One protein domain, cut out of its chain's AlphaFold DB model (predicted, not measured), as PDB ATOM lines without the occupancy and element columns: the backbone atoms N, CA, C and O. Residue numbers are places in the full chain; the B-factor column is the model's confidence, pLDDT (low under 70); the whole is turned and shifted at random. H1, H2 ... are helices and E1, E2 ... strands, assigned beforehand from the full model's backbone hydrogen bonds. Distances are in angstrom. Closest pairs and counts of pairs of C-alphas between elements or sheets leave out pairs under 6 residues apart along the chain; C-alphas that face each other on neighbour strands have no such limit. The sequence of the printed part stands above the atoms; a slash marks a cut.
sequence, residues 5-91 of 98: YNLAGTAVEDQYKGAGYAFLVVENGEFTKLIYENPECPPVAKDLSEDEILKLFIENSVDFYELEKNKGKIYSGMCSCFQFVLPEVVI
ATOM      1  N   TYR A   5      16.767 -44.829  21.197       91.06
ATOM      2  CA  TYR A   5      17.224 -45.530  20.009       91.06
ATOM      3  C   TYR A   5      18.005 -46.771  20.417       91.06
ATOM      4  O   TYR A   5      18.811 -46.739  21.347       91.06
ATOM      5  N   ASN A   6      17.756 -47.884  19.733       92.38
ATOM      6  CA  ASN A   6      18.536 -49.093  19.939       92.38
ATOM      7  C   ASN A   6      19.785 -49.031  19.055       92.38
ATOM      8  O   ASN A   6      19.661 -48.916  17.840       92.38
ATOM      9  N   LEU A   7      20.964 -49.083  19.670       91.69
ATOM     10  CA  LEU A   7      22.245 -49.079  18.966       91.69
ATOM     11  C   LEU A   7      22.655 -50.497  18.556       91.69
ATOM     12  O   LEU A   7      23.462 -50.656  17.642       91.69
ATOM     13  N   ALA A   8      22.092 -51.525  19.199       90.75
ATOM     14  CA  ALA A   8      22.384 -52.905  18.850       90.75
ATOM     15  C   ALA A   8      21.845 -53.249  17.448       90.75
ATOM     16  O   ALA A   8      20.686 -52.971  17.129       90.75
ATOM     17  N   GLY A   9      22.676 -53.872  16.616       88.88
ATOM     18  CA  GLY A   9      22.400 -54.216  15.223       88.88
ATOM     19  C   GLY A   9      22.542 -53.051  14.242       88.88
ATOM     20  O   GLY A   9      22.104 -53.176  13.100       88.88
ATOM     21  N   THR A  10      23.124 -51.926  14.668       91.69
ATOM     22  CA  THR A  10      23.318 -50.729  13.833       91.69
ATOM     23  C   THR A  10      24.795 -50.510  13.506       91.69
ATOM     24  O   THR A  10      25.670 -51.094  14.141       91.69
ATOM     25  N   ALA A  11      25.100 -49.637  12.540       89.56
ATOM     26  CA  ALA A  11      26.483 -49.347  12.138       89.56
ATOM     27  C   ALA A  11      27.331 -48.675  13.240       89.56
ATOM     28  O   ALA A  11      28.556 -48.598  13.132       89.56
ATOM     29  N   VAL A  12      26.691 -48.195  14.310       91.12
ATOM     30  CA  VAL A  12      27.358 -47.582  15.464       91.12
ATOM     31  C   VAL A  12      27.491 -48.533  16.659       91.12
ATOM     32  O   VAL A  12      28.006 -48.113  17.694       91.12
ATOM     33  N   GLU A  13      27.076 -49.804  16.542       91.44
ATOM     34  CA  GLU A  13      27.209 -50.794  17.626       91.44
ATOM     35  C   GLU A  13      28.671 -50.933  18.076       91.44
ATOM     36  O   GLU A  13      28.963 -50.813  19.264       91.44
ATOM     37  N   ASP A  14      29.603 -51.080  17.129       89.38
ATOM     38  CA  ASP A  14      31.043 -51.197  17.409       89.38
ATOM     39  C   ASP A  14      31.658 -49.920  18.015       89.38
ATOM     40  O   ASP A  14      32.766 -49.946  18.556       89.38
ATOM     41  N   GLN A  15      30.953 -48.787  17.936       89.94
ATOM     42  CA  GLN A  15      31.377 -47.507  18.510       89.94
ATOM     43  C   GLN A  15      30.900 -47.339  19.962       89.94
ATOM     44  O   GLN A  15      31.346 -46.418  20.650       89.94
ATOM     45  N   TYR A  16      30.028 -48.225  20.456       89.12
ATOM     46  CA  TYR A  16      29.531 -48.198  21.827       89.12
ATOM     47  C   TYR A  16      30.637 -48.564  22.828       89.12
ATOM     48  O   TYR A  16      31.152 -49.681  22.852       89.12
ATOM     49  N   LYS A  17      30.976 -47.625  23.716       85.75
ATOM     50  CA  LYS A  17      32.040 -47.767  24.731       85.75
ATOM     51  C   LYS A  17      31.512 -47.945  26.156       85.75
ATOM     52  O   LYS A  17      32.282 -47.883  27.112       85.75
ATOM     53  N   GLY A  18      30.210 -48.170  26.310       85.88
ATOM     54  CA  GLY A  18      29.552 -48.282  27.609       85.88
ATOM     55  C   GLY A  18      28.625 -47.112  27.913       85.88
ATOM     56  O   GLY A  18      28.218 -46.356  27.026       85.88
ATOM     57  N   ALA A  19      28.242 -47.008  29.186       86.25
ATOM     58  CA  ALA A  19      27.310 -45.989  29.635       86.25
ATOM     59  C   ALA A  19      27.988 -44.618  29.760       86.25
ATOM     60  O   ALA A  19      29.073 -44.529  30.329       86.25
ATOM     61  N   GLY A  20      27.343 -43.563  29.261       86.75
ATOM     62  CA  GLY A  20      27.862 -42.195  29.316       86.75
ATOM     63  C   GLY A  20      27.193 -41.269  28.308       86.75
ATOM     64  O   GLY A  20      26.410 -41.723  27.478       86.75
ATOM     65  N   TYR A  21      27.484 -39.976  28.386       87.94
ATOM     66  CA  TYR A  21      26.935 -38.994  27.455       87.94
ATOM     67  C   TYR A  21      27.659 -39.031  26.110       87.94
ATOM     68  O   TYR A  21      28.886 -39.180  26.038       87.94
ATOM     69  N   ALA A  22      26.875 -38.944  25.041       90.81
ATOM     70  CA  ALA A  22      27.358 -39.033  23.677       90.81
ATOM     71  C   ALA A  22      26.459 -38.254  22.713       90.81
ATOM     72  O   ALA A  22      25.298 -37.958  22.997       90.81
ATOM     73  N   PHE A  23      27.008 -38.001  21.536       92.06
ATOM     74  CA  PHE A  23      26.336 -37.484  20.368       92.06
ATOM     75  C   PHE A  23      26.116 -38.615  19.363       92.06
ATOM     76  O   PHE A  23      27.051 -39.340  19.013       92.06
ATOM     77  N   LEU A  24      24.885 -38.760  18.892       92.88
ATOM     78  CA  LEU A  24      24.497 -39.690  17.843       92.88
ATOM     79  C   LEU A  24      24.286 -38.910  16.547       92.88
ATOM     80  O   LEU A  24      23.408 -38.049  16.472       92.88
ATOM     81  N   VAL A  25      25.083 -39.232  15.532       92.56
ATOM     82  CA  VAL A  25      24.954 -38.676  14.186       92.56
ATOM     83  C   VAL A  25      24.072 -39.600  13.358       92.56
ATOM     84  O   VAL A  25      24.316 -40.808  13.272       92.56
ATOM     85  N   VAL A  26      23.037 -39.018  12.766       91.12
ATOM     86  CA  VAL A  26      22.048 -39.708  11.945       91.12
ATOM     87  C   VAL A  26      22.031 -39.055  10.577       91.12
ATOM     88  O   VAL A  26      21.797 -37.860  10.490       91.12
ATOM     89  N   GLU A  27      22.245 -39.815   9.512       89.69
ATOM     90  CA  GLU A  27      22.237 -39.324   8.130       89.69
ATOM     91  C   GLU A  27      21.261 -40.165   7.311       89.69
ATOM     92  O   GLU A  27      21.272 -41.391   7.397       89.69
ATOM     93  N   ASN A  28      20.371 -39.527   6.548       86.56
ATOM     94  CA  ASN A  28      19.282 -40.185   5.812       86.56
ATOM     95  C   ASN A  28      18.424 -41.146   6.674       86.56
ATOM     96  O   ASN A  28      17.820 -42.084   6.156       86.56
ATOM     97  N   GLY A  29      18.350 -40.908   7.989       85.06
ATOM     98  CA  GLY A  29      17.635 -41.763   8.943       85.06
ATOM     99  C   GLY A  29      18.426 -42.974   9.459       85.06
ATOM    100  O   GLY A  29      17.877 -43.756  10.234       85.06
ATOM    101  N   GLU A  30      19.696 -43.127   9.079       90.00
ATOM    102  CA  GLU A  30      20.585 -44.194   9.546       90.00
ATOM    103  C   GLU A  30      21.620 -43.663  10.542       90.00
ATOM    104  O   GLU A  30      22.130 -42.554  10.399       90.00
ATOM    105  N   PHE A  31      21.954 -44.458  11.559       92.44
ATOM    106  CA  PHE A  31      22.971 -44.090  12.547       92.44
ATOM    107  C   PHE A  31      24.357 -44.297  11.946       92.44
ATOM    108  O   PHE A  31      24.751 -45.437  11.696       92.44
ATOM    109  N   THR A  32      25.100 -43.215  11.722       90.81
ATOM    110  CA  THR A  32      26.411 -43.280  11.062       90.81
ATOM    111  C   THR A  32      27.560 -43.190  12.054       90.81
ATOM    112  O   THR A  32      28.559 -43.903  11.905       90.81
ATOM    113  N   LYS A  33      27.431 -42.364  13.101       91.62
ATOM    114  CA  LYS A  33      28.486 -42.183  14.111       91.62
ATOM    115  C   LYS A  33      27.949 -42.024  15.524       91.62
ATOM    116  O   LYS A  33      26.896 -41.431  15.740       91.62
ATOM    117  N   LEU A  34      28.729 -42.511  16.487       91.69
ATOM    118  CA  LEU A  34      28.508 -42.314  17.916       91.69
ATOM    119  C   LEU A  34      29.769 -41.721  18.552       91.69
ATOM    120  O   LEU A  34      30.833 -42.339  18.553       91.69
ATOM    121  N   ILE A  35      29.644 -40.516  19.102       90.56
ATOM    122  CA  ILE A  35      30.766 -39.711  19.591       90.56
ATOM    123  C   ILE A  35      30.550 -39.425  21.072       90.56
ATOM    124  O   ILE A  35      29.605 -38.743  21.431       90.56
ATOM    125  N   TYR A  36      31.416 -39.915  21.951       87.31
ATOM    126  CA  TYR A  36      31.292 -39.646  23.388       87.31
ATOM    127  C   TYR A  36      31.812 -38.246  23.745       87.31
ATOM    128  O   TYR A  36      32.825 -37.814  23.196       87.31
ATOM    129  N   GLU A  37      31.155 -37.569  24.694       81.69
ATOM    130  CA  GLU A  37      31.567 -36.237  25.182       81.69
ATOM    131  C   GLU A  37      32.974 -36.240  25.786       81.69
ATOM    132  O   GLU A  37      33.735 -35.282  25.656       81.69
ATOM    133  N   ASN A  38      33.329 -37.341  26.448       73.50
ATOM    134  CA  ASN A  38      34.645 -37.536  27.023       73.50
ATOM    135  C   ASN A  38      35.279 -38.811  26.434       73.50
ATOM    136  O   ASN A  38      34.660 -39.877  26.500       73.50
ATOM    137  N   PRO A  39      36.499 -38.740  25.864       64.50
ATOM    138  CA  PRO A  39      37.243 -39.928  25.446       64.50
ATOM    139  C   PRO A  39      37.704 -40.804  26.622       64.50
ATOM    140  O   PRO A  39      38.115 -41.946  26.395       64.50
ATOM    141  N   GLU A  40      37.671 -40.296  27.858       62.47
ATOM    142  CA  GLU A  40      37.971 -41.074  29.059       62.47
ATOM    143  C   GLU A  40      36.936 -42.185  29.282       62.47
ATOM    144  O   GLU A  40      35.743 -42.031  29.025       62.47
ATOM    145  N   CYS A  41      37.405 -43.334  29.768       48.88
ATOM    146  CA  CYS A  41      36.563 -44.476  30.104       48.88
ATOM    147  C   CYS A  41      36.620 -44.699  31.629       48.88
ATOM    148  O   CYS A  41      37.699 -45.020  32.136       48.88
ATOM    149  N   PRO A  42      35.506 -44.549  32.375       51.53
ATOM    150  CA  PRO A  42      34.149 -44.284  31.893       51.53
ATOM    151  C   PRO A  42      33.945 -42.826  31.426       51.53
ATOM    152  O   PRO A  42      34.581 -41.928  31.979       51.53
ATOM    153  N   PRO A  43      33.032 -42.580  30.466       59.09
ATOM    154  CA  PRO A  43      32.694 -41.231  30.030       59.09
ATOM    155  C   PRO A  43      32.029 -40.476  31.182       59.09
ATOM    156  O   PRO A  43      30.904 -40.784  31.585       59.09
ATOM    157  N   VAL A  44      32.739 -39.502  31.746       58.84
ATOM    158  CA  VAL A  44      32.192 -38.588  32.754       58.84
ATOM    159  C   VAL A  44      31.520 -37.430  32.024       58.84
ATOM    160  O   VAL A  44      32.123 -36.872  31.109       58.84
ATOM    161  N   ALA A  45      30.298 -37.079  32.437       61.00
ATOM    162  CA  ALA A  45      29.591 -35.907  31.929       61.00
ATOM    163  C   ALA A  45      30.491 -34.675  32.068       61.00
ATOM    164  O   ALA A  45      30.957 -34.368  33.173       61.00
ATOM    165  N   LYS A  46      30.762 -34.006  30.953       66.38
ATOM    166  CA  LYS A  46      31.572 -32.795  30.924       66.38
ATOM    167  C   LYS A  46      30.693 -31.692  30.366       66.38
ATOM    168  O   LYS A  46      30.091 -31.864  29.318       66.38
ATOM    169  N   ASP A  47      30.634 -30.571  31.075       68.19
ATOM    170  CA  ASP A  47      29.997 -29.359  30.564       68.19
ATOM    171  C   ASP A  47      30.883 -28.836  29.421       68.19
ATOM    172  O   ASP A  47      31.898 -28.173  29.652       68.19
ATOM    173  N   LEU A  48      30.593 -29.289  28.200       71.94
ATOM    174  CA  LEU A  48      31.306 -28.895  26.993       71.94
ATOM    175  C   LEU A  48      30.681 -27.608  26.461       71.94
ATOM    176  O   LEU A  48      29.478 -27.544  26.211       71.94
ATOM    177  N   SER A  49      31.508 -26.592  26.233       78.88
ATOM    178  CA  SER A  49      31.083 -25.406  25.485       78.88
ATOM    179  C   SER A  49      30.791 -25.763  24.022       78.88
ATOM    180  O   SER A  49      31.370 -26.711  23.489       78.88
ATOM    181  N   GLU A  50      29.988 -24.951  23.334       77.44
ATOM    182  CA  GLU A  50      29.674 -25.121  21.903       77.44
ATOM    183  C   GLU A  50      30.936 -25.284  21.031       77.44
ATOM    184  O   GLU A  50      30.998 -26.176  20.186       77.44
ATOM    185  N   ASP A  51      31.994 -24.504  21.295       81.06
ATOM    186  CA  ASP A  51      33.303 -24.645  20.637       81.06
ATOM    187  C   ASP A  51      33.958 -26.024  20.852       81.06
ATOM    188  O   ASP A  51      34.565 -26.573  19.930       81.06
ATOM    189  N   GLU A  52      33.860 -26.607  22.055       82.50
ATOM    190  CA  GLU A  52      34.420 -27.940  22.327       82.50
ATOM    191  C   GLU A  52      33.618 -29.034  21.613       82.50
ATOM    192  O   GLU A  52      34.205 -29.982  21.089       82.50
ATOM    193  N   ILE A  53      32.293 -28.880  21.538       82.75
ATOM    194  CA  ILE A  53      31.400 -29.790  20.812       82.75
ATOM    195  C   ILE A  53      31.714 -29.760  19.310       82.75
ATOM    196  O   ILE A  53      31.936 -30.806  18.697       82.75
ATOM    197  N   LEU A  54      31.813 -28.567  18.715       81.56
ATOM    198  CA  LEU A  54      32.192 -28.406  17.306       81.56
ATOM    199  C   LEU A  54      33.562 -29.023  17.022       81.56
ATOM    200  O   LEU A  54      33.747 -29.712  16.018       81.56
ATOM    201  N   LYS A  55      34.521 -28.824  17.929       84.50
ATOM    202  CA  LYS A  55      35.845 -29.426  17.802       84.50
ATOM    203  C   LYS A  55      35.784 -30.956  17.851       84.50
ATOM    204  O   LYS A  55      36.412 -31.590  17.009       84.50
ATOM    205  N   LEU A  56      34.988 -31.544  18.748       85.62
ATOM    206  CA  LEU A  56      34.765 -32.995  18.801       85.62
ATOM    207  C   LEU A  56      34.191 -33.538  17.490       85.62
ATOM    208  O   LEU A  56      34.637 -34.585  17.016       85.62
ATOM    209  N   PHE A  57      33.232 -32.835  16.887       86.88
ATOM    210  CA  PHE A  57      32.666 -33.209  15.590       86.88
ATOM    211  C   PHE A  57      33.728 -33.193  14.489       86.88
ATOM    212  O   PHE A  57      33.872 -34.179  13.763       86.88
ATOM    213  N   ILE A  58      34.553 -32.146  14.433       84.25
ATOM    214  CA  ILE A  58      35.670 -32.051  13.483       84.25
ATOM    215  C   ILE A  58      36.693 -33.177  13.720       84.25
ATOM    216  O   ILE A  58      37.106 -33.844  12.770       84.25
ATOM    217  N   GLU A  59      37.073 -33.447  14.974       86.25
ATOM    218  CA  GLU A  59      38.023 -34.513  15.334       86.25
ATOM    219  C   GLU A  59      37.506 -35.910  14.961       86.25
ATOM    220  O   GLU A  59      38.283 -36.774  14.556       86.25
ATOM    221  N   ASN A  60      36.187 -36.121  15.010       84.12
ATOM    222  CA  ASN A  60      35.536 -37.365  14.594       84.12
ATOM    223  C   ASN A  60      35.127 -37.369  13.110       84.12
ATOM    224  O   ASN A  60      34.379 -38.249  12.667       84.12
ATOM    225  N   SER A  61      35.650 -36.422  12.317       83.56
ATOM    226  CA  SER A  61      35.393 -36.307  10.877       83.56
ATOM    227  C   SER A  61      33.895 -36.264  10.556       83.56
ATOM    228  O   SER A  61      33.416 -37.017   9.706       83.56
ATOM    229  N   VAL A  62      33.135 -35.480  11.319       82.81
ATOM    230  CA  VAL A  62      31.754 -35.122  10.991       82.81
ATOM    231  C   VAL A  62      31.823 -33.948  10.025       82.81
ATOM    232  O   VAL A  62      32.254 -32.856  10.397       82.81
ATOM    233  N   ASP A  63      31.449 -34.189   8.774       81.94
ATOM    234  CA  ASP A  63      31.421 -33.159   7.744       81.94
ATOM    235  C   ASP A  63      30.022 -32.541   7.691       81.94
ATOM    236  O   ASP A  63      29.066 -33.190   7.276       81.94
ATOM    237  N   PHE A  64      29.883 -31.296   8.152       82.50
ATOM    238  CA  PHE A  64      28.581 -30.621   8.207       82.50
ATOM    239  C   PHE A  64      27.952 -30.413   6.825       82.50
ATOM    240  O   PHE A  64      26.730 -30.363   6.722       82.50
ATOM    241  N   TYR A  65      28.762 -30.325   5.764       80.94
ATOM    242  CA  TYR A  65      28.261 -30.166   4.402       80.94
ATOM    243  C   TYR A  65      27.656 -31.474   3.874       80.94
ATOM    244  O   TYR A  65      26.582 -31.468   3.271       80.94
ATOM    245  N   GLU A  66      28.308 -32.614   4.128       82.50
ATOM    246  CA  GLU A  66      27.707 -33.924   3.850       82.50
ATOM    247  C   GLU A  66      26.474 -34.173   4.716       82.50
ATOM    248  O   GLU A  66      25.464 -34.659   4.206       82.50
ATOM    249  N   LEU A  67      26.531 -33.772   5.987       83.94
ATOM    250  CA  LEU A  67      25.429 -33.899   6.931       83.94
ATOM    251  C   LEU A  67      24.195 -33.145   6.417       83.94
ATOM    252  O   LEU A  67      23.138 -33.750   6.300       83.94
ATOM    253  N   GLU A  68      24.329 -31.890   5.982       84.62
ATOM    254  CA  GLU A  68      23.230 -31.124   5.370       84.62
ATOM    255  C   GLU A  68      22.673 -31.803   4.109       84.62
ATOM    256  O   GLU A  68      21.466 -32.019   3.972       84.62
ATOM    257  N   LYS A  69      23.558 -32.240   3.205       84.50
ATOM    258  CA  LYS A  69      23.162 -32.934   1.971       84.50
ATOM    259  C   LYS A  69      22.413 -34.245   2.240       84.50
ATOM    260  O   LYS A  69      21.522 -34.611   1.470       84.50
ATOM    261  N   ASN A  70      22.774 -34.939   3.315       85.00
ATOM    262  CA  ASN A  70      22.187 -36.203   3.744       85.00
ATOM    263  C   ASN A  70      21.040 -36.021   4.751       85.00
ATOM    264  O   ASN A  70      20.644 -37.004   5.380       85.00
ATOM    265  N   LYS A  71      20.498 -34.803   4.924       83.94
ATOM    266  CA  LYS A  71      19.423 -34.520   5.899       83.94
ATOM    267  C   LYS A  71      19.789 -34.984   7.307       83.94
ATOM    268  O   LYS A  71      19.018 -35.648   8.004       83.94
ATOM    269  N   GLY A  72      21.031 -34.726   7.665       86.81
ATOM    270  CA  GLY A  72      21.648 -35.243   8.854       86.81
ATOM    271  C   GLY A  72      21.176 -34.514  10.103       86.81
ATOM    272  O   GLY A  72      20.872 -33.318  10.094       86.81
ATOM    273  N   LYS A  73      21.135 -35.256  11.201       91.31
ATOM    274  CA  LYS A  73      20.768 -34.769  12.525       91.31
ATOM    275  C   LYS A  73      21.812 -35.233  13.517       91.31
ATOM    276  O   LYS A  73      22.306 -36.358  13.427       91.31
ATOM    277  N   ILE A  74      22.133 -34.370  14.469       90.94
ATOM    278  CA  ILE A  74      22.975 -34.732  15.602       90.94
ATOM    279  C   ILE A  74      22.133 -34.628  16.860       90.94
ATOM    280  O   ILE A  74      21.614 -33.562  17.191       90.94
ATOM    281  N   TYR A  75      22.022 -35.751  17.557       91.94
ATOM    282  CA  TYR A  75      21.355 -35.837  18.845       91.94
ATOM    283  C   TYR A  75      22.396 -35.882  19.956       91.94
ATOM    284  O   TYR A  75      23.341 -36.656  19.852       91.94
ATOM    285  N   SER A  76      22.223 -35.124  21.031       91.00
ATOM    286  CA  SER A  76      22.890 -35.366  22.312       91.00
ATOM    287  C   SER A  76      22.022 -36.282  23.167       91.00
ATOM    288  O   SER A  76      20.805 -36.341  23.012       91.00
ATOM    289  N   GLY A  77      22.635 -37.060  24.049       90.25
ATOM    290  CA  GLY A  77      21.891 -37.971  24.906       90.25
ATOM    291  C   GLY A  77      22.805 -38.880  25.703       90.25
ATOM    292  O   GLY A  77      24.025 -38.705  25.747       90.25
ATOM    293  N   MET A  78      22.206 -39.871  26.358       90.12
ATOM    294  CA  MET A  78      22.932 -40.812  27.199       90.12
ATOM    295  C   MET A  78      22.921 -42.209  26.584       90.12
ATOM    296  O   MET A  78      21.880 -42.790  26.304       90.12
ATOM    297  N   CYS A  79      24.099 -42.795  26.446       90.19
ATOM    298  CA  CYS A  79      24.279 -44.204  26.150       90.19
ATOM    299  C   CYS A  79      24.101 -45.042  27.424       90.19
ATOM    300  O   CYS A  79      24.690 -44.738  28.459       90.19
ATOM    301  N   SER A  80      23.334 -46.131  27.357       89.44
ATOM    302  CA  SER A  80      23.201 -47.127  28.427       89.44
ATOM    303  C   SER A  80      22.689 -48.453  27.864       89.44
ATOM    304  O   SER A  80      21.706 -48.468  27.137       89.44
ATOM    305  N   CYS A  81      23.346 -49.570  28.186       89.25
ATOM    306  CA  CYS A  81      22.960 -50.919  27.744       89.25
ATOM    307  C   CYS A  81      22.684 -51.044  26.226       89.25
ATOM    308  O   CYS A  81      21.678 -51.631  25.840       89.25
ATOM    309  N   PHE A  82      23.557 -50.489  25.373       90.50
ATOM    310  CA  PHE A  82      23.370 -50.412  23.908       90.50
ATOM    311  C   PHE A  82      22.131 -49.621  23.454       90.50
ATOM    312  O   PHE A  82      21.668 -49.761  22.327       90.50
ATOM    313  N   GLN A  83      21.594 -48.762  24.315       91.88
ATOM    314  CA  GLN A  83      20.522 -47.835  23.983       91.88
ATOM    315  C   GLN A  83      21.030 -46.404  24.096       91.88
ATOM    316  O   GLN A  83      21.805 -46.082  24.997       91.88
ATOM    317  N   PHE A  84      20.568 -45.545  23.199       92.31
ATOM    318  CA  PHE A  84      20.725 -44.103  23.286       92.31
ATOM    319  C   PHE A  84      19.412 -43.523  23.798       92.31
ATOM    320  O   PHE A  84      18.394 -43.595  23.114       92.31
ATOM    321  N   VAL A  85      19.408 -43.027  25.027       91.12
ATOM    322  CA  VAL A  85      18.211 -42.549  25.723       91.12
ATOM    323  C   VAL A  85      18.248 -41.036  25.871       91.12
ATOM    324  O   VAL A  85      19.327 -40.446  25.932       91.12
ATOM    325  N   LEU A  86      17.059 -40.435  25.985       88.00
ATOM    326  CA  LEU A  86      16.891 -38.983  26.102       88.00
ATOM    327  C   LEU A  86      17.572 -38.216  24.951       88.00
ATOM    328  O   LEU A  86      18.373 -37.326  25.224       88.00
ATOM    329  N   PRO A  87      17.305 -38.576  23.680       90.00
ATOM    330  CA  PRO A  87      17.872 -37.852  22.556       90.00
ATOM    331  C   PRO A  87      17.317 -36.426  22.503       90.00
ATOM    332  O   PRO A  87      16.110 -36.230  22.378       90.00
ATOM    333  N   GLU A  88      18.201 -35.441  22.551       89.06
ATOM    334  CA  GLU A  88      17.902 -34.032  22.329       89.06
ATOM    335  C   GLU A  88      18.580 -33.582  21.037       89.06
ATOM    336  O   GLU A  88      19.732 -33.911  20.770       89.06
ATOM    337  N   VAL A  89      17.846 -32.880  20.180       88.69
ATOM    338  CA  VAL A  89      18.370 -32.427  18.890       88.69
ATOM    339  C   VAL A  89      19.298 -31.240  19.128       88.69
ATOM    340  O   VAL A  89      18.846 -30.186  19.565       88.69
ATOM    341  N   VAL A  90      20.582 -31.407  18.814       85.50
ATOM    342  CA  VAL A  90      21.586 -30.332  18.885       85.50
ATOM    343  C   VAL A  90      21.716 -29.643  17.534       85.50
ATOM    344  O   VAL A  90      21.812 -28.424  17.461       85.50
ATOM    345  N   ILE A  91      21.715 -30.432  16.457       85.44
ATOM    346  CA  ILE A  91      21.802 -29.938  15.084       85.44
ATOM    347  C   ILE A  91      20.743 -30.648  14.254       85.44
ATOM    348  O   ILE A  91      20.703 -31.880  14.214       85.44
TER     349      ILE A  91
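What this domain is: This is residues 5 to 91 of the 98 residues of an uncharacterized protein of Alkalihalobacillus krulwichiae (UniProt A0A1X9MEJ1). From the first residue, a loop leads into a strongly twisted antiparallel sheet, order E2 E1 E3 E4, with two short helices: H1 grazes it, and H2 sits near where E1 ends and E3 begins. The 87 printed residues run E1 E2 H1 H2 E3 E4, a mixed class; the whole is compact, radius of gyration of the C-alphas 12.0 A, spans 33 by 31 by 20 A.

How they stand to each other: Look at E1, residues 20 to 27, and E2, residues 30 to 36, a hairpin with N 23 and O 35 within hydrogen-bond range at 2.7 A. H1, residues 50 to 59, only grazes the sheet; the C-alphas of Leu 56 and Ile 35 of E2 are closest, 7.9 A. H2, residues 64 to 69, is on the sheet, height 7.8 A. In both helices every O i to N i+4 pair is within range. E3, residues 73 to 80, neighbours E1 (N 22 and O 77, 2.9 A) and forms a hairpin with E4, residues 83 to 91 (N 76 and O 88, 2.8 A).

Where its parts are: Find C-alpha 20 at (27.862, -42.195, 29.316); E1 runs 22.1 A from there. E4 ends at C-alpha 91, (21.802, -29.938, 15.084).

The domain as a whole: The printed part has no cut. The link E2 to H1 is long; residues 39 to 47 have pLDDT under 70.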